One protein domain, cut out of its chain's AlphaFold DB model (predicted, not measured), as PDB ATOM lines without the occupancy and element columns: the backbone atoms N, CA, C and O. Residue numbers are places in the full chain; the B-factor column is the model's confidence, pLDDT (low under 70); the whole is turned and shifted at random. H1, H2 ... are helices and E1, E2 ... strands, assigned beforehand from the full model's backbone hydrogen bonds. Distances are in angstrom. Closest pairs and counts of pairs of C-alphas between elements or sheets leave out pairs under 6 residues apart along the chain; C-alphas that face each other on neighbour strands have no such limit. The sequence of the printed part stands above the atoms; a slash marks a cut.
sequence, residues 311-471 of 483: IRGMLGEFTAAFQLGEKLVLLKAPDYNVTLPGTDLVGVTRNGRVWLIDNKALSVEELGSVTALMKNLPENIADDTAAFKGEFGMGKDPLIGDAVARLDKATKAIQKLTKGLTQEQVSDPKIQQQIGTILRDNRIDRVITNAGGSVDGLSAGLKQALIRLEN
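Overview. This is residues 311 to 471 of the 483 residues of an uncharacterized protein of Fimbriimonas ginsengisoli Gsoil 348 (UniProt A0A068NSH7). A strongly twisted sheet of five strands forms the middle of this domain, with H1 along one face and the helical hairpin H2 and H3 packed on the other side. H5 and H6 lie farther along that side, while the short H4 is off the sheet at the far end of H3. The printed part has 161 residues, in the order H1 E1 E2 E3 H2 H3 H4 H5 E4 H6 E5; the mixed sheet runs E1 E2 E3 E4 E5, and the class is mixed, helices and strands. It is compact, with a radius of gyration of the C-alphas of 14.8 A and spans of 43 by 37 by 29 A.

Along the chain. Find C-alpha 311 at (-28.476, 8.889, 89.913); from there H1, residues 311 to 325, runs 20.9 A. Next come E1, residues 328 to 332, E2, 345 to 349, and E3, 354 to 359, a meander, each strand the antiparallel neighbour of the one before. H2, residues 377 to 391, spans 20.8 A; H3, 398 to 418, begins at (-30.449, 5.990, 53.987) and spans 30.1 A. H4 is residues 423 to 426, H5 429 to 441 with 18.3 A, E4 444 to 449, H6 459 to 464, and E5 467 to 470, ending at (-13.848, 6.938, 74.413).

Arrangement. Look first at the sheet: in the hairpin E1 and E2, N 329 and O 348 are within hydrogen-bond range at 2.8 A, and in the hairpin E2 and E3, N 355 and O 347 are within hydrogen-bond range at 2.8 A. E3 and E4 are parallel, with N 445 and O 354 at 2.8 A; so are E4 and E5, with N 468 and O 446 at 2.8 A. E3, H2 H3 H4 H5, E4 and E4, H6, E5 are strand-helix-strand units, helices between parallel neighbour strands; the second has a right-handed crossover. In three layers, helices on both faces, H1 lies on one face and H2, H3 and H6 on the other. H1 runs along E3, 20 degrees on the local plane, at a height over the sheet of 8.8 A. H2 and H3 touch, closest at C-alphas 382 and 411, 5.8 A, running opposite ways at a shallow tilt of 33 degrees, only just short of steep. Residues 410 to 417 of H3 touch H5, closest at C-alphas 410 and 439, 6.0 A. H5, on the same face as H2, is over none of the strands. Every O i to N i+4 pair is within hydrogen-bond range in H1, H3 and H5, 10 of 11 in H2 and 1 of 2 in H6; H4 is too short for one.

Size, cuts and confidence. The two farthest C-alphas, of Gly 395 and Gly 457, are 43.3 A apart. The printed part has no cut; the links E1 to E2 and E3 to H2 are long. The model's mean pLDDT over the printed part is 75.1, and residues 311 to 323, 325 to 326, 333 to 343, 361 to 370, 393 to 397 and 451 to 465 are under 70.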
ATOM      1  N   ILE A 311     -28.434   7.492  90.371       50.00
ATOM      2  CA  ILE A 311     -28.476   8.889  89.913       50.00
ATOM      3  C   ILE A 311     -27.174   9.274  89.209       50.00
ATOM      4  O   ILE A 311     -27.205   9.931  88.170       50.00
ATOM      5  N   ARG A 312     -26.023   8.875  89.762       51.06
ATOM      6  CA  ARG A 312     -24.718   9.138  89.148       51.06
ATOM      7  C   ARG A 312     -24.543   8.370  87.834       51.06
ATOM      8  O   ARG A 312     -24.011   8.945  86.890       51.06
ATOM      9  N   GLY A 313     -25.020   7.125  87.777       56.06
ATOM     10  CA  GLY A 313     -25.129   6.321  86.555       56.06
ATOM     11  C   GLY A 313     -25.906   7.054  85.469       56.06
ATOM     12  O   GLY A 313     -25.325   7.416  84.447       56.06
ATOM     13  N   MET A 314     -27.159   7.412  85.767       57.75
ATOM     14  CA  MET A 314     -28.027   8.146  84.843       57.75
ATOM     15  C   MET A 314     -27.400   9.472  84.393       57.75
ATOM     16  O   MET A 314     -27.359   9.764  83.202       57.75
ATOM     17  N   LEU A 315     -26.862  10.288  85.310       55.69
ATOM     18  CA  LEU A 315     -26.194  11.543  84.930       55.69
ATOM     19  C   LEU A 315     -24.999  11.309  84.010       55.69
ATOM     20  O   LEU A 315     -24.771  12.109  83.100       55.69
ATOM     21  N   GLY A 316     -24.241  10.239  84.240       57.97
ATOM     22  CA  GLY A 316     -23.163   9.818  83.357       57.97
ATOM     23  C   GLY A 316     -23.674   9.456  81.963       57.97
ATOM     24  O   GLY A 316     -23.131   9.956  80.982       57.97
ATOM     25  N   GLU A 317     -24.736   8.658  81.862       64.88
ATOM     26  CA  GLU A 317     -25.324   8.226  80.584       64.88
ATOM     27  C   GLU A 317     -25.891   9.402  79.781       64.88
ATOM     28  O   GLU A 317     -25.556   9.568  78.608       64.88
ATOM     29  N   PHE A 318     -26.662  10.290  80.420       61.25
ATOM     30  CA  PHE A 318     -27.134  11.523  79.782       61.25
ATOM     31  C   PHE A 318     -25.962  12.409  79.351       61.25
ATOM     32  O   PHE A 318     -25.946  12.913  78.230       61.25
ATOM     33  N   THR A 319     -24.940  12.566  80.200       61.41
ATOM     34  CA  THR A 319     -23.725  13.314  79.840       61.41
ATOM     35  C   THR A 319     -23.047  12.718  78.604       61.41
ATOM     36  O   THR A 319     -22.675  13.465  77.698       61.41
ATOM     37  N   ALA A 320     -22.911  11.391  78.554       65.06
ATOM     38  CA  ALA A 320     -22.323  10.690  77.423       65.06
ATOM     39  C   ALA A 320     -23.144  10.917  76.150       65.06
ATOM     40  O   ALA A 320     -22.570  11.281  75.126       65.06
ATOM     41  N   ALA A 321     -24.472  10.795  76.227       67.50
ATOM     42  CA  ALA A 321     -25.380  11.038  75.109       67.50
ATOM     43  C   ALA A 321     -25.200  12.448  74.523       67.50
ATOM     44  O   ALA A 321     -25.017  12.597  73.315       67.50
ATOM     45  N   PHE A 322     -25.162  13.482  75.373       64.81
ATOM     46  CA  PHE A 322     -24.973  14.865  74.923       64.81
ATOM     47  C   PHE A 322     -23.607  15.100  74.285       64.81
ATOM     48  O   PHE A 322     -23.527  15.658  73.192       64.81
ATOM     49  N   GLN A 323     -22.523  14.669  74.936       65.12
ATOM     50  CA  GLN A 323     -21.170  14.866  74.404       65.12
ATOM     51  C   GLN A 323     -20.943  14.083  73.106       65.12
ATOM     52  O   GLN A 323     -20.194  14.520  72.231       65.12
ATOM     53  N   LEU A 324     -21.586  12.923  72.966       73.31
ATOM     54  CA  LEU A 324     -21.522  12.116  71.756       73.31
ATOM     55  C   LEU A 324     -22.450  12.616  70.650       73.31
ATOM     56  O   LEU A 324     -22.144  12.366  69.487       73.31
ATOM     57  N   GLY A 325     -23.511  13.363  70.970       61.44
ATOM     58  CA  GLY A 325     -24.430  13.949  69.990       61.44
ATOM     59  C   GLY A 325     -23.753  14.879  68.973       61.44
ATOM     60  O   GLY A 325     -24.219  15.014  67.847       61.44
ATOM     61  N   GLU A 326     -22.592  15.460  69.298       65.88
ATOM     62  CA  GLU A 326     -21.789  16.213  68.318       65.88
ATOM     63  C   GLU A 326     -21.182  15.315  67.218       65.88
ATOM     64  O   GLU A 326     -20.914  15.768  66.098       65.88
ATOM     65  N   LYS A 327     -20.948  14.036  67.537       73.00
ATOM     66  CA  LYS A 327     -20.259  13.045  66.695       73.00
ATOM     67  C   LYS A 327     -21.207  12.000  66.096       73.00
ATOM     68  O   LYS A 327     -20.875  11.423  65.055       73.00
ATOM     69  N   LEU A 328     -22.338  11.743  66.750       78.81
ATOM     70  CA  LEU A 328     -23.256  10.642  66.475       78.81
ATOM     71  C   LEU A 328     -24.690  11.140  66.297       78.81
ATOM     72  O   LEU A 328     -25.152  12.010  67.026       78.81
ATOM     73  N   VAL A 329     -25.415  10.493  65.391       80.06
ATOM     74  CA  VAL A 329     -26.877  10.459  65.401       80.06
ATOM     75  C   VAL A 329     -27.288   9.324  66.336       80.06
ATOM     76  O   VAL A 329     -26.965   8.168  66.068       80.06
ATOM     77  N   LEU A 330     -27.934   9.637  67.458       80.12
ATOM     78  CA  LEU A 330     -28.360   8.622  68.425       80.12
ATOM     79  C   LEU A 330     -29.588   7.869  67.893       80.12
ATOM     80  O   LEU A 330     -30.575   8.488  67.514       80.12
ATOM     81  N   LEU A 331     -29.505   6.538  67.874       76.88
ATOM     82  CA  LEU A 331     -30.625   5.631  67.586       76.88
ATOM     83  C   LEU A 331     -31.330   5.184  68.867       76.88
ATOM     84  O   LEU A 331     -32.522   4.908  68.853       76.88
ATOM     85  N   LYS A 332     -30.582   5.117  69.972       78.06
ATOM     86  CA  LYS A 332     -31.081   4.807  71.310       78.06
ATOM     87  C   LYS A 332     -30.519   5.822  72.293       78.06
ATOM     88  O   LYS A 332     -29.298   5.967  72.398       78.06
ATOM     89  N   ALA A 333     -31.419   6.534  72.962       67.12
ATOM     90  CA  ALA A 333     -31.109   7.466  74.040       67.12
ATOM     91  C   ALA A 333     -31.140   6.744  75.407       67.12
ATOM     92  O   ALA A 333     -31.708   5.653  75.484       67.12
ATOM     93  N   PRO A 334     -30.570   7.337  76.475       66.25
ATOM     94  CA  PRO A 334     -30.606   6.746  77.811       66.25
ATOM     95  C   PRO A 334     -32.049   6.549  78.286       66.25
ATOM     96  O   PRO A 334     -32.876   7.457  78.142       66.25
ATOM     97  N   ASP A 335     -32.345   5.394  78.881       60.94
ATOM     98  CA  ASP A 335     -33.647   5.127  79.495       60.94
ATOM     99  C   ASP A 335     -33.607   5.397  81.010       60.94
ATOM    100  O   ASP A 335     -32.621   5.143  81.695       60.94
ATOM    101  N   TYR A 336     -34.711   5.915  81.548       43.91
ATOM    102  CA  TYR A 336     -34.899   6.159  82.978       43.91
ATOM    103  C   TYR A 336     -35.096   4.850  83.763       43.91
ATOM    104  O   TYR A 336     -34.837   4.785  84.965       43.91
ATOM    105  N   ASN A 337     -35.544   3.789  83.084       45.44
ATOM    106  CA  ASN A 337     -35.711   2.461  83.663       45.44
ATOM    107  C   ASN A 337     -34.415   1.642  83.549       45.44
ATOM    108  O   ASN A 337     -34.308   0.721  82.746       45.44
ATOM    109  N   VAL A 338     -33.451   1.917  84.435       42.47
ATOM    110  CA  VAL A 338     -32.157   1.191  84.554       42.47
ATOM    111  C   VAL A 338     -32.329  -0.289  84.974       42.47
ATOM    112  O   VAL A 338     -31.370  -0.998  85.266       42.47
ATOM    113  N   THR A 339     -33.565  -0.784  85.062       33.47
ATOM    114  CA  THR A 339     -33.893  -2.189  85.337       33.47
ATOM    115  C   THR A 339     -33.954  -3.057  84.082       33.47
ATOM    116  O   THR A 339     -33.969  -4.278  84.227       33.47
ATOM    117  N   LEU A 340     -33.952  -2.477  82.875       38.53
ATOM    118  CA  LEU A 340     -33.856  -3.247  81.635       38.53
ATOM    119  C   LEU A 340     -32.377  -3.494  81.284       38.53
ATOM    120  O   LEU A 340     -31.658  -2.539  80.990       38.53
ATOM    121  N   PRO A 341     -31.887  -4.747  81.330       45.09
ATOM    122  CA  PRO A 341     -30.543  -5.062  80.857       45.09
ATOM    123  C   PRO A 341     -30.438  -4.741  79.358       45.09
ATOM    124  O   PRO A 341     -31.286  -5.153  78.575       45.09
ATOM    125  N   GLY A 342     -29.412  -3.987  78.959       60.50
ATOM    126  CA  GLY A 342     -29.250  -3.530  77.578       60.50
ATOM    127  C   GLY A 342     -27.964  -2.733  77.373       60.50
ATOM    128  O   GLY A 342     -27.215  -2.502  78.320       60.50
ATOM    129  N   THR A 343     -27.684  -2.331  76.132       68.56
ATOM    130  CA  THR A 343     -26.704  -1.267  75.856       68.56
ATOM    131  C   THR A 343     -27.276   0.085  76.297       68.56
ATOM    132  O   THR A 343     -28.465   0.336  76.085       68.56
ATOM    133  N   ASP A 344     -26.452   0.959  76.880       70.75
ATOM    134  CA  ASP A 344     -26.918   2.260  77.384       70.75
ATOM    135  C   ASP A 344     -27.266   3.215  76.236       70.75
ATOM    136  O   ASP A 344     -28.215   3.992  76.305       70.75
ATOM    137  N   LEU A 345     -26.472   3.166  75.163       80.88
ATOM    138  CA  LEU A 345     -26.564   4.072  74.026       80.88
ATOM    139  C   LEU A 345     -26.219   3.337  72.729       80.88
ATOM    140  O   LEU A 345     -25.281   2.541  72.670       80.88
ATOM    141  N   VAL A 346     -26.921   3.672  71.648       84.00
ATOM    142  CA  VAL A 346     -26.547   3.251  70.292       84.00
ATOM    143  C   VAL A 346     -26.607   4.457  69.374       84.00
ATOM    144  O   VAL A 346     -27.592   5.192  69.376       84.00
ATOM    145  N   GLY A 347     -25.563   4.673  68.577       85.62
ATOM    146  CA  GLY A 347     -25.514   5.795  67.644       85.62
ATOM    147  C   GLY A 347     -24.796   5.477  66.343       85.62
ATOM    148  O   GLY A 347     -23.986   4.554  66.272       85.62
ATOM    149  N   VAL A 348     -25.082   6.263  65.310       86.19
ATOM    150  CA  VAL A 348     -24.451   6.188  63.992       86.19
ATOM    151  C   VAL A 348     -23.564   7.409  63.800       86.19
ATOM    152  O   VAL A 348     -24.005   8.550  63.924       86.19
ATOM    153  N   THR A 349     -22.292   7.195  63.501       85.56
ATOM    154  CA  THR A 349     -21.367   8.273  63.143       85.56
ATOM    155  C   THR A 349     -21.708   8.852  61.768       85.56
ATOM    156  O   THR A 349     -22.298   8.191  60.916       85.56
ATOM    157  N   ARG A 350     -21.206  10.054  61.464       79.50
ATOM    158  CA  ARG A 350     -21.358  10.660  60.122       79.50
ATOM    159  C   ARG A 350     -20.791   9.820  58.968       79.50
ATOM    160  O   ARG A 350     -21.195  10.007  57.830       79.50
ATOM    161  N   ASN A 351     -19.854   8.906  59.243       82.94
ATOM    162  CA  ASN A 351     -19.314   7.967  58.250       82.94
ATOM    163  C   ASN A 351     -20.036   6.601  58.236       82.94
ATOM    164  O   ASN A 351     -19.524   5.646  57.651       82.94
ATOM    165  N   GLY A 352     -21.197   6.495  58.890       81.75
ATOM    166  CA  GLY A 352     -22.071   5.321  58.855       81.75
ATOM    167  C   GLY A 352     -21.639   4.154  59.746       81.75
ATOM    168  O   GLY A 352     -22.194   3.062  59.619       81.75
ATOM    169  N   ARG A 353     -20.653   4.328  60.637       89.81
ATOM    170  CA  ARG A 353     -20.299   3.298  61.628       89.81
ATOM    171  C   ARG A 353     -21.301   3.328  62.773       89.81
ATOM    172  O   ARG A 353     -21.734   4.398  63.188       89.81
ATOM    173  N   VAL A 354     -21.623   2.160  63.307       89.75
ATOM    174  CA  VAL A 354     -22.514   2.035  64.463       89.75
ATOM    175  C   VAL A 354     -21.678   1.898  65.719       89.75
ATOM    176  O   VAL A 354     -20.741   1.106  65.745       89.75
ATOM    177  N   TRP A 355     -21.998   2.651  66.760       90.62
ATOM    178  CA  TRP A 355     -21.375   2.519  68.071       90.62
ATOM    179  C   TRP A 355     -22.383   1.923  69.045       90.62
ATOM    180  O   TRP A 355     -23.434   2.516  69.274       90.62
ATOM    181  N   LEU A 356     -22.038   0.763  69.606       88.38
ATOM    182  CA  LEU A 356     -22.708   0.170  70.762       88.38
ATOM    183  C   LEU A 356     -21.987   0.673  72.006       88.38
ATOM    184  O   LEU A 356     -20.803   0.371  72.190       88.38
ATOM    185  N   ILE A 357     -22.667   1.487  72.803       83.88
ATOM    186  CA  ILE A 357     -22.053   2.259  73.874       83.88
ATOM    187  C   ILE A 357     -22.578   1.789  75.229       83.88
ATOM    188  O   ILE A 357     -23.779   1.629  75.432       83.88
ATOM    189  N   ASP A 358     -21.642   1.592  76.151       81.69
ATOM    190  CA  ASP A 358     -21.882   1.289  77.562       81.69
ATOM    191  C   ASP A 358     -21.106   2.322  78.387       81.69
ATOM    192  O   ASP A 358     -19.882   2.455  78.262       81.69
ATOM    193  N   ASN A 359     -21.820   3.123  79.172       72.69
ATOM    194  CA  ASN A 359     -21.245   4.191  79.963       72.69
ATOM    195  C   ASN A 359     -20.945   3.709  81.381       72.69
ATOM    196  O   ASN A 359     -21.823   3.399  82.180       72.69
ATOM    197  N   LYS A 360     -19.668   3.745  81.756       72.44
ATOM    198  CA  LYS A 360     -19.231   3.428  83.115       72.44
ATOM    199  C   LYS A 360     -18.996   4.720  83.895       72.44
ATOM    200  O   LYS A 360     -17.898   5.268  83.933       72.44
ATOM    201  N   ALA A 361     -20.069   5.206  84.525       53.53
ATOM    202  CA  ALA A 361     -20.062   6.401  85.378       53.53
ATOM    203  C   ALA A 361     -19.400   6.183  86.759       53.53
ATOM    204  O   ALA A 361     -19.176   7.138  87.506       53.53
ATOM    205  N   LEU A 362     -19.098   4.933  87.121       54.03
ATOM    206  CA  LEU A 362     -18.392   4.540  88.346       54.03
ATOM    207  C   LEU A 362     -17.027   3.941  87.990       54.03
ATOM    208  O   LEU A 362     -16.844   3.469  86.870       54.03
ATOM    209  N   SER A 363     -16.072   3.975  88.928       52.78
ATOM    210  CA  SER A 363     -14.747   3.381  88.721       52.78
ATOM    211  C   SER A 363     -14.872   1.889  88.422       52.78
ATOM    212  O   SER A 363     -15.401   1.142  89.245       52.78
ATOM    213  N   VAL A 364     -14.387   1.465  87.256       54.81
ATOM    214  CA  VAL A 364     -14.324   0.051  86.875       54.81
ATOM    215  C   VAL A 364     -12.867  -0.350  86.704       54.81
ATOM    216  O   VAL A 364     -12.166   0.202  85.858       54.81
ATOM    217  N   GLU A 365     -12.446  -1.335  87.493       52.22
ATOM    218  CA  GLU A 365     -11.087  -1.888  87.465       52.22
ATOM    219  C   GLU A 365     -11.007  -3.184  86.630       52.22
ATOM    220  O   GLU A 365      -9.934  -3.533  86.142       52.22
ATOM    221  N   GLU A 366     -12.137  -3.864  86.380       55.47
ATOM    222  CA  GLU A 366     -12.172  -5.205  85.777       55.47
ATOM    223  C   GLU A 366     -13.038  -5.313  84.507       55.47
ATOM    224  O   GLU A 366     -14.138  -4.767  84.407       55.47
ATOM    225  N   LEU A 367     -12.566  -6.107  83.535       55.09
ATOM    226  CA  LEU A 367     -13.241  -6.355  82.251       55.09
ATOM    227  C   LEU A 367     -14.623  -7.021  82.419       55.09
ATOM    228  O   LEU A 367     -15.552  -6.731  81.668       55.09
ATOM    229  N   GLY A 368     -14.776  -7.878  83.436       52.84
ATOM    230  CA  GLY A 368     -16.025  -8.589  83.734       52.84
ATOM    231  C   GLY A 368     -17.186  -7.674  84.135       52.84
ATOM    232  O   GLY A 368     -18.340  -8.091  84.072       52.84
ATOM    233  N   SER A 369     -16.913  -6.415  84.489       56.06
ATOM    234  CA  SER A 369     -17.937  -5.415  84.819       56.06
ATOM    235  C   SER A 369     -18.578  -4.761  83.581       56.06
ATOM    236  O   SER A 369     -19.517  -3.975  83.718       56.06
ATOM    237  N   VAL A 370     -18.109  -5.088  82.369       66.94
ATOM    238  CA  VAL A 370     -18.657  -4.627  81.076       66.94
ATOM    239  C   VAL A 370     -19.595  -5.694  80.485       66.94
ATOM    240  O   VAL A 370     -19.488  -6.108  79.329       66.94
ATOM    241  N   THR A 371     -20.515  -6.200  81.306       72.62
ATOM    242  CA  THR A 371     -21.373  -7.345  80.956       72.62
ATOM    243  C   THR A 371     -22.259  -7.078  79.738       72.62
ATOM    244  O   THR A 371     -22.457  -7.986  78.931       72.62
ATOM    245  N   ALA A 372     -22.721  -5.839  79.547       73.19
ATOM    246  CA  ALA A 372     -23.592  -5.449  78.438       73.19
ATOM    247  C   ALA A 372     -22.930  -5.581  77.053       73.19
ATOM    248  O   ALA A 372     -23.599  -5.953  76.090       73.19
ATOM    249  N   LEU A 373     -21.617  -5.325  76.949       78.50
ATOM    250  CA  LEU A 373     -20.851  -5.413  75.692       78.50
ATOM    251  C   LEU A 373     -20.065  -6.724  75.539       78.50
ATOM    252  O   LEU A 373     -19.339  -6.898  74.550       78.50
ATOM    253  N   MET A 374     -20.197  -7.635  76.505       82.88
ATOM    254  CA  MET A 374     -19.515  -8.927  76.517       82.88
ATOM    255  C   MET A 374     -20.503 -10.075  76.692       82.88
ATOM    256  O   MET A 374     -20.905 -10.690  75.707       82.88
ATOM    257  N   LYS A 375     -20.890 -10.341  77.943       82.75
ATOM    258  CA  LYS A 375     -21.705 -11.481  78.364       82.75
ATOM    259  C   LYS A 375     -23.103 -11.458  77.737       82.75
ATOM    260  O   LYS A 375     -23.550 -12.463  77.197       82.75
ATOM    261  N   ASN A 376     -23.745 -10.291  77.765       83.50
ATOM    262  CA  ASN A 376     -25.141 -10.100  77.359       83.50
ATOM    263  C   ASN A 376     -25.272  -9.511  75.947       83.50
ATOM    264  O   ASN A 376     -26.376  -9.284  75.464       83.50
ATOM    265  N   LEU A 377     -24.150  -9.262  75.268       85.94
ATOM    266  CA  LEU A 377     -24.138  -8.627  73.956       85.94
ATOM    267  C   LEU A 377     -25.014  -9.344  72.909       85.94
ATOM    268  O   LEU A 377     -25.688  -8.628  72.170       85.94
ATOM    269  N   PRO A 378     -25.047 -10.693  72.810       85.62
ATOM    270  CA  PRO A 378     -25.883 -11.373  71.815       85.62
ATOM    271  C   PRO A 378     -27.385 -11.103  71.968       85.62
ATOM    272  O   PRO A 378     -28.083 -11.014  70.960       85.62
ATOM    273  N   GLU A 379     -27.866 -10.982  73.206       85.62
ATOM    274  CA  GLU A 379     -29.265 -10.662  73.517       85.62
ATOM    275  C   GLU A 379     -29.513  -9.166  73.290       85.62
ATOM    276  O   GLU A 379     -30.349  -8.800  72.468       85.62
ATOM    277  N   ASN A 380     -28.676  -8.308  73.884       85.12
ATOM    278  CA  ASN A 380     -28.805  -6.854  73.790       85.12
ATOM    279  C   ASN A 380     -28.835  -6.350  72.337       85.12
ATOM    280  O   ASN A 380     -29.691  -5.550  71.968       85.12
ATOM    281  N   ILE A 381     -27.918  -6.831  71.487       86.00
ATOM    282  CA  ILE A 381     -27.858  -6.398  70.084       86.00
ATOM    283  C   ILE A 381     -29.077  -6.883  69.289       86.00
ATOM    284  O   ILE A 381     -29.492  -6.213  68.342       86.00
ATOM    285  N   ALA A 382     -29.661  -8.026  69.657       85.69
ATOM    286  CA  ALA A 382     -30.852  -8.552  69.007       85.69
ATOM    287  C   ALA A 382     -32.086  -7.711  69.335       85.69
ATOM    288  O   ALA A 382     -32.820  -7.343  68.413       85.69
ATOM    289  N   ASP A 383     -32.247  -7.349  70.606       84.56
ATOM    290  CA  ASP A 383     -33.337  -6.496  71.077       84.56
ATOM    291  C   ASP A 383     -33.247  -5.095  70.460       84.56
ATOM    292  O   ASP A 383     -34.213  -4.618  69.860       84.56
ATOM    293  N   ASP A 384     -32.056  -4.482  70.491       83.81
ATOM    294  CA  ASP A 384     -31.802  -3.180  69.865       83.81
ATOM    295  C   ASP A 384     -32.099  -3.229  68.353       83.81
ATOM    296  O   ASP A 384     -32.789  -2.368  67.805       83.81
ATOM    297  N   THR A 385     -31.640  -4.279  67.658       85.69
ATOM    298  CA  THR A 385     -31.898  -4.457  66.218       85.69
ATOM    299  C   THR A 385     -33.395  -4.576  65.923       85.69
ATOM    300  O   THR A 385     -33.875  -4.009  64.936       85.69
ATOM    301  N   ALA A 386     -34.138  -5.339  66.729       84.62
ATOM    302  CA  ALA A 386     -35.573  -5.525  66.546       84.62
ATOM    303  C   ALA A 386     -36.335  -4.207  66.738       84.62
ATOM    304  O   ALA A 386     -37.166  -3.862  65.891       84.62
ATOM    305  N   ALA A 387     -35.993  -3.443  67.781       82.00
ATOM    306  CA  ALA A 387     -36.557  -2.119  68.034       82.00
ATOM    307  C   ALA A 387     -36.291  -1.163  66.858       82.00
ATOM    308  O   ALA A 387     -37.227  -0.592  66.294       82.00
ATOM    309  N   PHE A 388     -35.039  -1.072  66.395       83.75
ATOM    310  CA  PHE A 388     -34.680  -0.154  65.311       83.75
ATOM    311  C   PHE A 388     -35.316  -0.512  63.971       83.75
ATOM    312  O   PHE A 388     -35.643   0.382  63.195       83.75
ATOM    313  N   LYS A 389     -35.528  -1.799  63.678       81.12
ATOM    314  CA  LYS A 389     -36.275  -2.201  62.477       81.12
ATOM    315  C   LYS A 389     -37.728  -1.735  62.514       81.12
ATOM    316  O   LYS A 389     -38.262  -1.388  61.462       81.12
ATOM    317  N   GLY A 390     -38.354  -1.753  63.691       73.19
ATOM    318  CA  GLY A 390     -39.719  -1.264  63.881       73.19
ATOM    319  C   GLY A 390     -39.818   0.257  63.752       73.19
ATOM    320  O   GLY A 390     -40.745   0.762  63.123       73.19
ATOM    321  N   GLU A 391     -38.844   0.981  64.303       71.12
ATOM    322  CA  GLU A 391     -38.876   2.445  64.408       71.12
ATOM    323  C   GLU A 391     -38.302   3.171  63.177       71.12
ATOM    324  O   GLU A 391     -38.882   4.140  62.677       71.12
ATOM    325  N   PHE A 392     -37.193   2.661  62.638       70.50
ATOM    326  CA  PHE A 392     -36.403   3.281  61.569       70.50
ATOM    327  C   PHE A 392     -36.410   2.468  60.271       70.50
ATOM    328  O   PHE A 392     -35.430   2.503  59.526       70.50
ATOM    329  N   GLY A 393     -37.486   1.719  59.988       56.47
ATOM    330  CA  GLY A 393     -37.632   0.939  58.751       56.47
ATOM    331  C   GLY A 393     -37.182   1.700  57.488       56.47
ATOM    332  O   GLY A 393     -37.158   2.928  57.487       56.47
ATOM    333  N   MET A 394     -36.836   0.967  56.417       49.16
ATOM    334  CA  MET A 394     -35.978   1.357  55.266       49.16
ATOM    335  C   MET A 394     -36.211   2.711  54.529       49.16
ATOM    336  O   MET A 394     -35.553   2.951  53.523       49.16
ATOM    337  N   GLY A 395     -37.105   3.607  54.954       47.62
ATOM    338  CA  GLY A 395     -37.551   4.765  54.174       47.62
ATOM    339  C   GLY A 395     -37.253   6.178  54.696       47.62
ATOM    340  O   GLY A 395     -37.562   7.110  53.964       47.62
ATOM    341  N   LYS A 396     -36.713   6.402  55.908       58.66
ATOM    342  CA  LYS A 396     -36.596   7.785  56.451       58.66
ATOM    343  C   LYS A 396     -35.206   8.425  56.347       58.66
ATOM    344  O   LYS A 396     -35.129   9.621  56.092       58.66
ATOM    345  N   ASP A 397     -34.129   7.650  56.487       69.94
ATOM    346  CA  ASP A 397     -32.744   8.110  56.301       69.94
ATOM    347  C   ASP A 397     -31.882   6.942  55.768       69.94
ATOM    348  O   ASP A 397     -31.773   5.916  56.451       69.94
ATOM    349  N   PRO A 398     -31.272   7.052  54.568       78.31
ATOM    350  CA  PRO A 398     -30.449   5.990  53.987       78.31
ATOM    351  C   PRO A 398     -29.253   5.573  54.853       78.31
ATOM    352  O   PRO A 398     -28.899   4.395  54.867       78.31
ATOM    353  N   LEU A 399     -28.644   6.509  55.592       81.25
ATOM    354  CA  LEU A 399     -27.522   6.234  56.491       81.25
ATOM    355  C   LEU A 399     -27.974   5.347  57.658       81.25
ATOM    356  O   LEU A 399     -27.289   4.386  58.015       81.25
ATOM    357  N   ILE A 400     -29.135   5.663  58.238       82.44
ATOM    358  CA  ILE A 400     -29.712   4.917  59.361       82.44
ATOM    359  C   ILE A 400     -30.210   3.549  58.886       82.44
ATOM    360  O   ILE A 400     -29.916   2.540  59.524       82.44
ATOM    361  N   GLY A 401     -30.890   3.480  57.739       82.19
ATOM    362  CA  GLY A 401     -31.371   2.214  57.178       82.19
ATOM    363  C   GLY A 401     -30.238   1.217  56.902       82.19
ATOM    364  O   GLY A 401     -30.324   0.047  57.274       82.19
ATOM    365  N   ASP A 402     -29.137   1.692  56.320       86.25
ATOM    366  CA  ASP A 402     -27.928   0.901  56.066       86.25
ATOM    367  C   ASP A 402     -27.220   0.476  57.372       86.25
ATOM    368  O   ASP A 402     -26.769  -0.666  57.511       86.25
ATOM    369  N   ALA A 403     -27.190   1.349  58.382       87.75
ATOM    370  CA  ALA A 403     -26.692   1.015  59.717       87.75
ATOM    371  C   ALA A 403     -27.512  -0.103  60.392       87.75
ATOM    372  O   ALA A 403     -26.931  -1.064  60.905       87.75
ATOM    373  N   VAL A 404     -28.845  -0.024  60.339       87.31
ATOM    374  CA  VAL A 404     -29.758  -1.041  60.895       87.31
ATOM    375  C   VAL A 404     -29.633  -2.373  60.148       87.31
ATOM    376  O   VAL A 404     -29.629  -3.435  60.773       87.31
ATOM    377  N   ALA A 405     -29.451  -2.352  58.824       88.25
ATOM    378  CA  ALA A 405     -29.223  -3.566  58.039       88.25
ATOM    379  C   ALA A 405     -27.906  -4.272  58.415       88.25
ATOM    380  O   ALA A 405     -27.860  -5.502  58.528       88.25
ATOM    381  N   ARG A 406     -26.832  -3.508  58.653       91.19
ATOM    382  CA  ARG A 406     -25.556  -4.056  59.141       91.19
ATOM    383  C   ARG A 406     -25.656  -4.609  60.557       91.19
ATOM    384  O   ARG A 406     -25.095  -5.675  60.811       91.19
ATOM    385  N   LEU A 407     -26.381  -3.924  61.445       89.75
ATOM    386  CA  LEU A 407     -26.696  -4.432  62.782       89.75
ATOM    387  C   LEU A 407     -27.402  -5.786  62.695       89.75
ATOM    388  O   LEU A 407     -26.930  -6.744  63.293       89.75
ATOM    389  N   ASP A 408     -28.431  -5.920  61.858       91.25
ATOM    390  CA  ASP A 408     -29.130  -7.197  61.661       91.25
ATOM    391  C   ASP A 408     -28.222  -8.322  61.159       91.25
ATOM    392  O   ASP A 408     -28.277  -9.455  61.647       91.25
ATOM    393  N   LYS A 409     -27.356  -8.015  60.189       92.69
ATOM    394  CA  LYS A 409     -26.389  -8.983  59.671       92.69
ATOM    395  C   LYS A 409     -25.416  -9.439  60.762       92.69
ATOM    396  O   LYS A 409     -25.145 -10.638  60.865       92.69
ATOM    397  N   ALA A 410     -24.918  -8.512  61.578       93.12
ATOM    398  CA  ALA A 410     -24.030  -8.824  62.690       93.12
ATOM    399  C   ALA A 410     -24.742  -9.632  63.783       93.12
ATOM    400  O   ALA A 410     -24.213 -10.654  64.211       93.12
ATOM    401  N   THR A 411     -25.959  -9.241  64.163       92.31
ATOM    402  CA  THR A 411     -26.810  -9.947  65.132       92.31
ATOM    403  C   THR A 411     -26.992 -11.411  64.742       92.31
ATOM    404  O   THR A 411     -26.695 -12.301  65.537       92.31
ATOM    405  N   LYS A 412     -27.379 -11.692  63.492       93.25
ATOM    406  CA  LYS A 412     -27.550 -13.070  62.993       93.25
ATOM    407  C   LYS A 412     -26.255 -13.883  63.046       93.25
ATOM    408  O   LYS A 412     -26.278 -15.066  63.386       93.25
ATOM    409  N   ALA A 413     -25.123 -13.268  62.705       93.12
ATOM    410  CA  ALA A 413     -23.821 -13.929  62.747       93.12
ATOM    411  C   ALA A 413     -23.364 -14.220  64.188       93.12
ATOM    412  O   ALA A 413     -22.879 -15.320  64.455       93.12
ATOM    413  N   ILE A 414     -23.575 -13.283  65.119       91.56
ATOM    414  CA  ILE A 414     -23.276 -13.461  66.546       91.56
ATOM    415  C   ILE A 414     -24.173 -14.545  67.144       91.56
ATOM    416  O   ILE A 414     -23.652 -15.475  67.744       91.56
ATOM    417  N   GLN A 415     -25.487 -14.504  66.907       92.44
ATOM    418  CA  GLN A 415     -26.416 -15.532  67.390       92.44
ATOM    419  C   GLN A 415     -26.061 -16.928  66.869       92.44
ATOM    420  O   GLN A 415     -26.173 -17.909  67.601       92.44
ATOM    421  N   LYS A 416     -25.603 -17.036  65.614       93.50
ATOM    422  CA  LYS A 416     -25.111 -18.305  65.062       93.50
ATOM    423  C   LYS A 416     -23.854 -18.787  65.790       93.50
ATOM    424  O   LYS A 416     -23.748 -19.980  66.054       93.50
ATOM    425  N   LEU A 417     -22.924 -17.881  66.096       91.81
ATOM    426  CA  LEU A 417     -21.686 -18.189  66.815       91.81
ATOM    427  C   LEU A 417     -21.950 -18.611  68.268       91.81
ATOM    428  O   LEU A 417     -21.315 -19.539  68.755       91.81
ATOM    429  N   THR A 418     -22.884 -17.948  68.951       90.75
ATOM    430  CA  THR A 418     -23.161 -18.165  70.379       90.75
ATOM    431  C   THR A 418     -24.270 -19.179  70.646       90.75
ATOM    432  O   THR A 418     -24.647 -19.398  71.795       90.75
ATOM    433  N   LYS A 419     -24.817 -19.810  69.601       92.00
ATOM    434  CA  LYS A 419     -25.912 -20.773  69.727       92.00
ATOM    435  C   LYS A 419     -25.501 -21.946  70.621       92.00
ATOM    436  O   LYS A 419     -24.598 -22.702  70.278       92.00
ATOM    437  N   GLY A 420     -26.219 -22.128  71.730       85.94
ATOM    438  CA  GLY A 420     -25.975 -23.216  72.680       85.94
ATOM    439  C   GLY A 420     -24.813 -22.976  73.648       85.94
ATOM    440  O   GLY A 420     -24.501 -23.874  74.424       85.94
ATOM    441  N   LEU A 421     -24.192 -21.791  73.624       89.94
ATOM    442  CA  LEU A 421     -23.203 -21.393  74.623       89.94
ATOM    443  C   LEU A 421     -23.892 -20.802  75.856       89.94
ATOM    444  O   LEU A 421     -24.876 -20.071  75.736       89.94
ATOM    445  N   THR A 422     -23.347 -21.071  77.041       87.75
ATOM    446  CA  THR A 422     -23.717 -20.331  78.252       87.75
ATOM    447  C   THR A 422     -23.126 -18.927  78.210       87.75
ATOM    448  O   THR A 422     -22.160 -18.648  77.497       87.75
ATOM    449  N   GLN A 423     -23.670 -18.024  79.015       81.62
ATOM    450  CA  GLN A 423     -23.187 -16.652  79.054       81.62
ATOM    451  C   GLN A 423     -21.712 -16.552  79.530       81.62
ATOM    452  O   GLN A 423     -20.957 -15.674  79.105       81.62
ATOM    453  N   GLU A 424     -21.258 -17.474  80.383       83.12
ATOM    454  CA  GLU A 424     -19.852 -17.595  80.798       83.12
ATOM    455  C   GLU A 424     -18.959 -17.990  79.616       83.12
ATOM    456  O   GLU A 424     -17.902 -17.396  79.424       83.12
ATOM    457  N   GLN A 425     -19.410 -18.930  78.780       86.31
ATOM    458  CA  GLN A 425     -18.699 -19.335  77.562       86.31
ATOM    459  C   GLN A 425     -18.662 -18.210  76.523       86.31
ATOM    460  O   GLN A 425     -17.654 -18.031  75.843       86.31
ATOM    461  N   VAL A 426     -19.725 -17.405  76.429       85.31
ATOM    462  CA  VAL A 426     -19.744 -16.200  75.583       85.31
ATOM    463  C   VAL A 426     -18.684 -15.196  76.035       85.31
ATOM    464  O   VAL A 426     -18.098 -14.513  75.199       85.31
ATOM    465  N   SER A 427     -18.397 -15.115  77.335       83.44
ATOM    466  CA  SER A 427     -17.401 -14.192  77.895       83.44
ATOM    467  C   SER A 427     -15.946 -14.640  77.671       83.44
ATOM    468  O   SER A 427     -15.033 -13.882  77.999       83.44
ATOM    469  N   ASP A 428     -15.715 -15.826  77.094       84.88
ATOM    470  CA  ASP A 428     -14.375 -16.320  76.767       84.88
ATOM    471  C   ASP A 428     -13.638 -15.362  75.804       84.88
ATOM    472  O   ASP A 428     -14.219 -14.927  74.801       84.88
ATOM    473  N   PRO A 429     -12.350 -15.040  76.042       83.69
ATOM    474  CA  PRO A 429     -11.599 -14.100  75.211       83.69
ATOM    475  C   PRO A 429     -11.573 -14.440  73.714       83.69
ATOM    476  O   PRO A 429     -11.636 -13.528  72.886       83.69
ATOM    477  N   LYS A 430     -11.511 -15.726  73.339       86.31
ATOM    478  CA  LYS A 430     -11.492 -16.142  71.925       86.31
ATOM    479  C   LYS A 430     -12.850 -15.907  71.274       86.31
ATOM    480  O   LYS A 430     -12.908 -15.389  70.158       86.31
ATOM    481  N   ILE A 431     -13.934 -16.226  71.981       88.00
ATOM    482  CA  ILE A 431     -15.298 -15.951  71.513       88.00
ATOM    483  C   ILE A 431     -15.519 -14.439  71.394       88.00
ATOM    484  O   ILE A 431     -15.999 -13.961  70.368       88.00
ATOM    485  N   GLN A 432     -15.074 -13.653  72.376       88.00
ATOM    486  CA  GLN A 432     -15.170 -12.191  72.347       88.00
ATOM    487  C   GLN A 432     -14.373 -11.553  71.202       88.00
ATOM    488  O   GLN A 432     -14.816 -10.548  70.637       88.00
ATOM    489  N   GLN A 433     -13.237 -12.139  70.817       87.19
ATOM    490  CA  GLN A 433     -12.465 -11.721  69.648       87.19
ATOM    491  C   GLN A 433     -13.191 -12.044  68.331       87.19
ATOM    492  O   GLN A 433     -13.217 -11.211  67.419       87.19
ATOM    493  N   GLN A 434     -13.819 -13.219  68.228       89.50
ATOM    494  CA  GLN A 434     -14.637 -13.596  67.069       89.50
ATOM    495  C   GLN A 434     -15.863 -12.685  66.931       89.50
ATOM    496  O   GLN A 434     -16.104 -12.147  65.850       89.50
ATOM    497  N   ILE A 435     -16.571 -12.419  68.033       89.88
ATOM    498  CA  ILE A 435     -17.669 -11.443  68.081       89.88
ATOM    499  C   ILE A 435     -17.173 -10.059  67.643       89.88
ATOM    500  O   ILE A 435     -17.781  -9.425  66.784       89.88
ATOM    501  N   GLY A 436     -16.035  -9.601  68.171       88.00
ATOM    502  CA  GLY A 436     -15.450  -8.315  67.789       88.00
ATOM    503  C   GLY A 436     -15.075  -8.229  66.305       88.00
ATOM    504  O   GLY A 436     -15.182  -7.157  65.710       88.00
ATOM    505  N   THR A 437     -14.686  -9.347  65.691       89.94
ATOM    506  CA  THR A 437     -14.403  -9.429  64.248       89.94
ATOM    507  C   THR A 437     -15.690  -9.310  63.434       89.94
ATOM    508  O   THR A 437     -15.761  -8.463  62.548       89.94
ATOM    509  N   ILE A 438     -16.744 -10.049  63.808       92.88
ATOM    510  CA  ILE A 438     -18.071  -9.944  63.178       92.88
ATOM    511  C   ILE A 438     -18.581  -8.498  63.220       92.88
ATOM    512  O   ILE A 438     -19.061  -7.979  62.212       92.88
ATOM    513  N   LEU A 439     -18.469  -7.830  64.371       93.25
ATOM    514  CA  LEU A 439     -18.888  -6.436  64.515       93.25
ATOM    515  C   LEU A 439     -18.068  -5.506  63.613       93.25
ATOM    516  O   LEU A 439     -18.643  -4.712  62.867       93.25
ATOM    517  N   ARG A 440     -16.738  -5.646  63.607       91.31
ATOM    518  CA  ARG A 440     -15.845  -4.823  62.782       91.31
ATOM    519  C   ARG A 440     -16.131  -4.962  61.288       91.31
ATOM    520  O   ARG A 440     -16.181  -3.940  60.601       91.31
ATOM    521  N   ASP A 441     -16.343  -6.182  60.803       93.00
ATOM    522  CA  ASP A 441     -16.648  -6.463  59.392       93.00
ATOM    523  C   ASP A 441     -17.972  -5.817  58.958       93.00
ATOM    524  O   ASP A 441     -18.153  -5.444  57.799       93.00
ATOM    525  N   ASN A 442     -18.876  -5.603  59.915       92.88
ATOM    526  CA  ASN A 442     -20.133  -4.886  59.733       92.88
ATOM    527  C   ASN A 442     -20.055  -3.416  60.185       92.88
ATOM    528  O   ASN A 442     -21.086  -2.774  60.355       92.88
ATOM    529  N   ARG A 443     -18.851  -2.845  60.345       92.00
ATOM    530  CA  ARG A 443     -18.632  -1.437  60.739       92.00
ATOM    531  C   ARG A 443     -19.331  -1.045  62.051       92.00
ATOM    532  O   ARG A 443     -19.769   0.096  62.198       92.00
ATOM    533  N   ILE A 444     -19.414  -1.978  62.994       92.38
ATOM    534  CA  ILE A 444     -19.954  -1.769  64.336       92.38
ATOM    535  C   ILE A 444     -18.790  -1.782  65.330       92.38
ATOM    536  O   ILE A 444     -17.968  -2.699  65.331       92.38
ATOM    537  N   ASP A 445     -18.718  -0.761  66.174       90.38
ATOM    538  CA  ASP A 445     -17.706  -0.613  67.212       90.38
ATOM    539  C   ASP A 445     -18.351  -0.774  68.592       90.38
ATOM    540  O   ASP A 445     -19.415  -0.217  68.867       90.38
ATOM    541  N   ARG A 446     -17.675  -1.502  69.485       88.19
ATOM    542  CA  ARG A 446     -18.004  -1.523  70.915       88.19
ATOM    543  C   ARG A 446     -17.261  -0.396  71.599       88.19
ATOM    544  O   ARG A 446     -16.036  -0.317  71.473       88.19
ATOM    545  N   VAL A 447     -17.979   0.463  72.304       84.94
ATOM    546  CA  VAL A 447     -17.421   1.680  72.886       84.94
ATOM    547  C   VAL A 447     -17.788   1.762  74.359       84.94
ATOM    548  O   VAL A 447     -18.954   1.719  74.720       84.94
ATOM    549  N   ILE A 448     -16.786   1.923  75.214       82.44
ATOM    550  CA  ILE A 448     -16.995   2.291  76.612       82.44
ATOM    551  C   ILE A 448     -16.749   3.781  76.755       82.44
ATOM    552  O   ILE A 448     -15.729   4.287  76.278       82.44
ATOM    553  N   THR A 449     -17.657   4.473  77.433       76.81
ATOM    554  CA  THR A 449     -17.472   5.871  77.832       76.81
ATOM    555  C   THR A 449     -17.306   5.978  79.341       76.81
ATOM    556  O   THR A 449     -17.815   5.152  80.094       76.81
ATOM    557  N   ASN A 450     -16.573   6.992  79.794       71.56
ATOM    558  CA  ASN A 450     -16.285   7.231  81.213       71.56
ATOM    559  C   ASN A 450     -16.902   8.539  81.733       71.56
ATOM    560  O   ASN A 450     -16.367   9.137  82.669       71.56
ATOM    561  N   ALA A 451     -17.985   9.022  81.119       62.91
ATOM    562  CA  ALA A 451     -18.605  10.279  81.523       62.91
ATOM    563  C   ALA A 451     -19.042  10.204  82.999       62.91
ATOM    564  O   ALA A 451     -19.913   9.413  83.361       62.91
ATOM    565  N   GLY A 452     -18.413  11.017  83.858       50.09
ATOM    566  CA  GLY A 452     -18.695  11.066  85.303       50.09
ATOM    567  C   GLY A 452     -17.951  10.041  86.183       50.09
ATOM    568  O   GLY A 452     -18.149  10.045  87.406       50.09
ATOM    569  N   GLY A 453     -17.078   9.209  85.599       58.31
ATOM    570  CA  GLY A 453     -16.317   8.151  86.287       58.31
ATOM    571  C   GLY A 453     -14.846   8.042  85.860       58.31
ATOM    572  O   GLY A 453     -14.357   8.843  85.070       58.31
ATOM    573  N   SER A 454     -14.126   7.040  86.377       59.19
ATOM    574  CA  SER A 454     -12.779   6.676  85.905       59.19
ATOM    575  C   SER A 454     -12.752   5.231  85.394       59.19
ATOM    576  O   SER A 454     -13.558   4.402  85.796       59.19
ATOM    577  N   VAL A 455     -11.829   4.936  84.488       57.72
ATOM    578  CA  VAL A 455     -11.642   3.627  83.830       57.72
ATOM    579  C   VAL A 455     -10.166   3.212  83.857       57.72
ATOM    580  O   VAL A 455      -9.689   2.470  82.992       57.72
ATOM    581  N   ASP A 456      -9.423   3.747  84.827       55.47
ATOM    582  CA  ASP A 456      -8.011   3.451  85.043       55.47
ATOM    583  C   ASP A 456      -7.862   1.952  85.370       55.47
ATOM    584  O   ASP A 456      -8.297   1.494  86.418       55.47
ATOM    585  N   GLY A 457      -7.307   1.166  84.436       55.34
ATOM    586  CA  GLY A 457      -7.089  -0.287  84.594       55.34
ATOM    587  C   GLY A 457      -7.620  -1.161  83.448       55.34
ATOM    588  O   GLY A 457      -7.016  -2.175  83.109       55.34
ATOM    589  N   LEU A 458      -8.662  -0.725  82.734       60.00
ATOM    590  CA  LEU A 458      -9.338  -1.532  81.699       60.00
ATOM    591  C   LEU A 458      -8.564  -1.686  80.367       60.00
ATOM    592  O   LEU A 458      -8.902  -2.515  79.521       60.00
ATOM    593  N   SER A 459      -7.522  -0.883  80.140       59.38
ATOM    594  CA  SER A 459      -6.975  -0.644  78.791       59.38
ATOM    595  C   SER A 459      -6.398  -1.873  78.060       59.38
ATOM    596  O   SER A 459      -6.434  -1.910  76.829       59.38
ATOM    597  N   ALA A 460      -5.883  -2.881  78.776       61.06
ATOM    598  CA  ALA A 460      -5.294  -4.078  78.165       61.06
ATOM    599  C   ALA A 460      -6.355  -5.117  77.754       61.06
ATOM    600  O   ALA A 460      -6.338  -5.594  76.617       61.06
ATOM    601  N   GLY A 461      -7.313  -5.413  78.638       62.34
ATOM    602  CA  GLY A 461      -8.394  -6.369  78.363       62.34
ATOM    603  C   GLY A 461      -9.365  -5.875  77.285       62.34
ATOM    604  O   GLY A 461      -9.798  -6.652  76.434       62.34
ATOM    605  N   LEU A 462      -9.629  -4.563  77.236       69.75
ATOM    606  CA  LEU A 462     -10.480  -3.965  76.200       69.75
ATOM    607  C   LEU A 462      -9.895  -4.127  74.794       69.75
ATOM    608  O   LEU A 462     -10.625  -4.441  73.857       69.75
ATOM    609  N   LYS A 463      -8.571  -3.984  74.638       68.12
ATOM    610  CA  LYS A 463      -7.901  -4.165  73.340       68.12
ATOM    611  C   LYS A 463      -8.036  -5.590  72.812       68.12
ATOM    612  O   LYS A 463      -8.283  -5.757  71.621       68.12
ATOM    613  N   GLN A 464      -7.905  -6.600  73.674       69.88
ATOM    614  CA  GLN A 464      -8.057  -8.007  73.282       69.88
ATOM    615  C   GLN A 464      -9.494  -8.323  72.858       69.88
ATOM    616  O   GLN A 464      -9.711  -8.963  71.832       69.88
ATOM    617  N   ALA A 465     -10.474  -7.779  73.581       65.38
ATOM    618  CA  ALA A 465     -11.880  -7.869  73.215       65.38
ATOM    619  C   ALA A 465     -12.274  -6.906  72.079       65.38
ATOM    620  O   ALA A 465     -13.445  -6.819  71.747       65.38
ATOM    621  N   LEU A 466     -11.358  -6.162  71.449       78.75
ATOM    622  CA  LEU A 466     -11.693  -5.180  70.405       78.75
ATOM    623  C   LEU A 466     -12.755  -4.144  70.845       78.75
ATOM    624  O   LEU A 466     -13.549  -3.677  70.029       78.75
ATOM    625  N   ILE A 467     -12.779  -3.799  72.133       80.75
ATOM    626  CA  ILE A 467     -13.619  -2.749  72.710       80.75
ATOM    627  C   ILE A 467     -12.786  -1.470  72.792       80.75
ATOM    628  O   ILE A 467     -11.643  -1.470  73.255       80.75
ATOM    629  N   ARG A 468     -13.347  -0.357  72.323       82.81
ATOM    630  CA  ARG A 468     -12.688   0.948  72.339       82.81
ATOM    631  C   ARG A 468     -13.110   1.737  73.571       82.81
ATOM    632  O   ARG A 468     -14.286   1.773  73.907       82.81
ATOM    633  N   LEU A 469     -12.169   2.438  74.190       78.81
ATOM    634  CA  LEU A 469     -12.476   3.436  75.208       78.81
ATOM    635  C   LEU A 469     -12.558   4.831  74.573       78.81
ATOM    636  O   LEU A 469     -11.590   5.281  73.959       78.81
ATOM    637  N   GLU A 470     -13.680   5.523  74.754       78.94
ATOM    638  CA  GLU A 470     -13.848   6.938  74.413       78.94
ATOM    639  C   GLU A 470     -13.845   7.756  75.711       78.94
ATOM    640  O   GLU A 470     -14.789   7.717  76.499       78.94
ATOM    641  N   ASN A 471     -12.752   8.484  75.959       72.38
ATOM    642  CA  ASN A 471     -12.618   9.284  77.174       72.38
ATOM    643  C   ASN A 471     -13.334  10.631  77.010       72.38
ATOM    644  O   ASN A 471     -12.843  11.518  76.309       72.38
TER     645      ASN A 471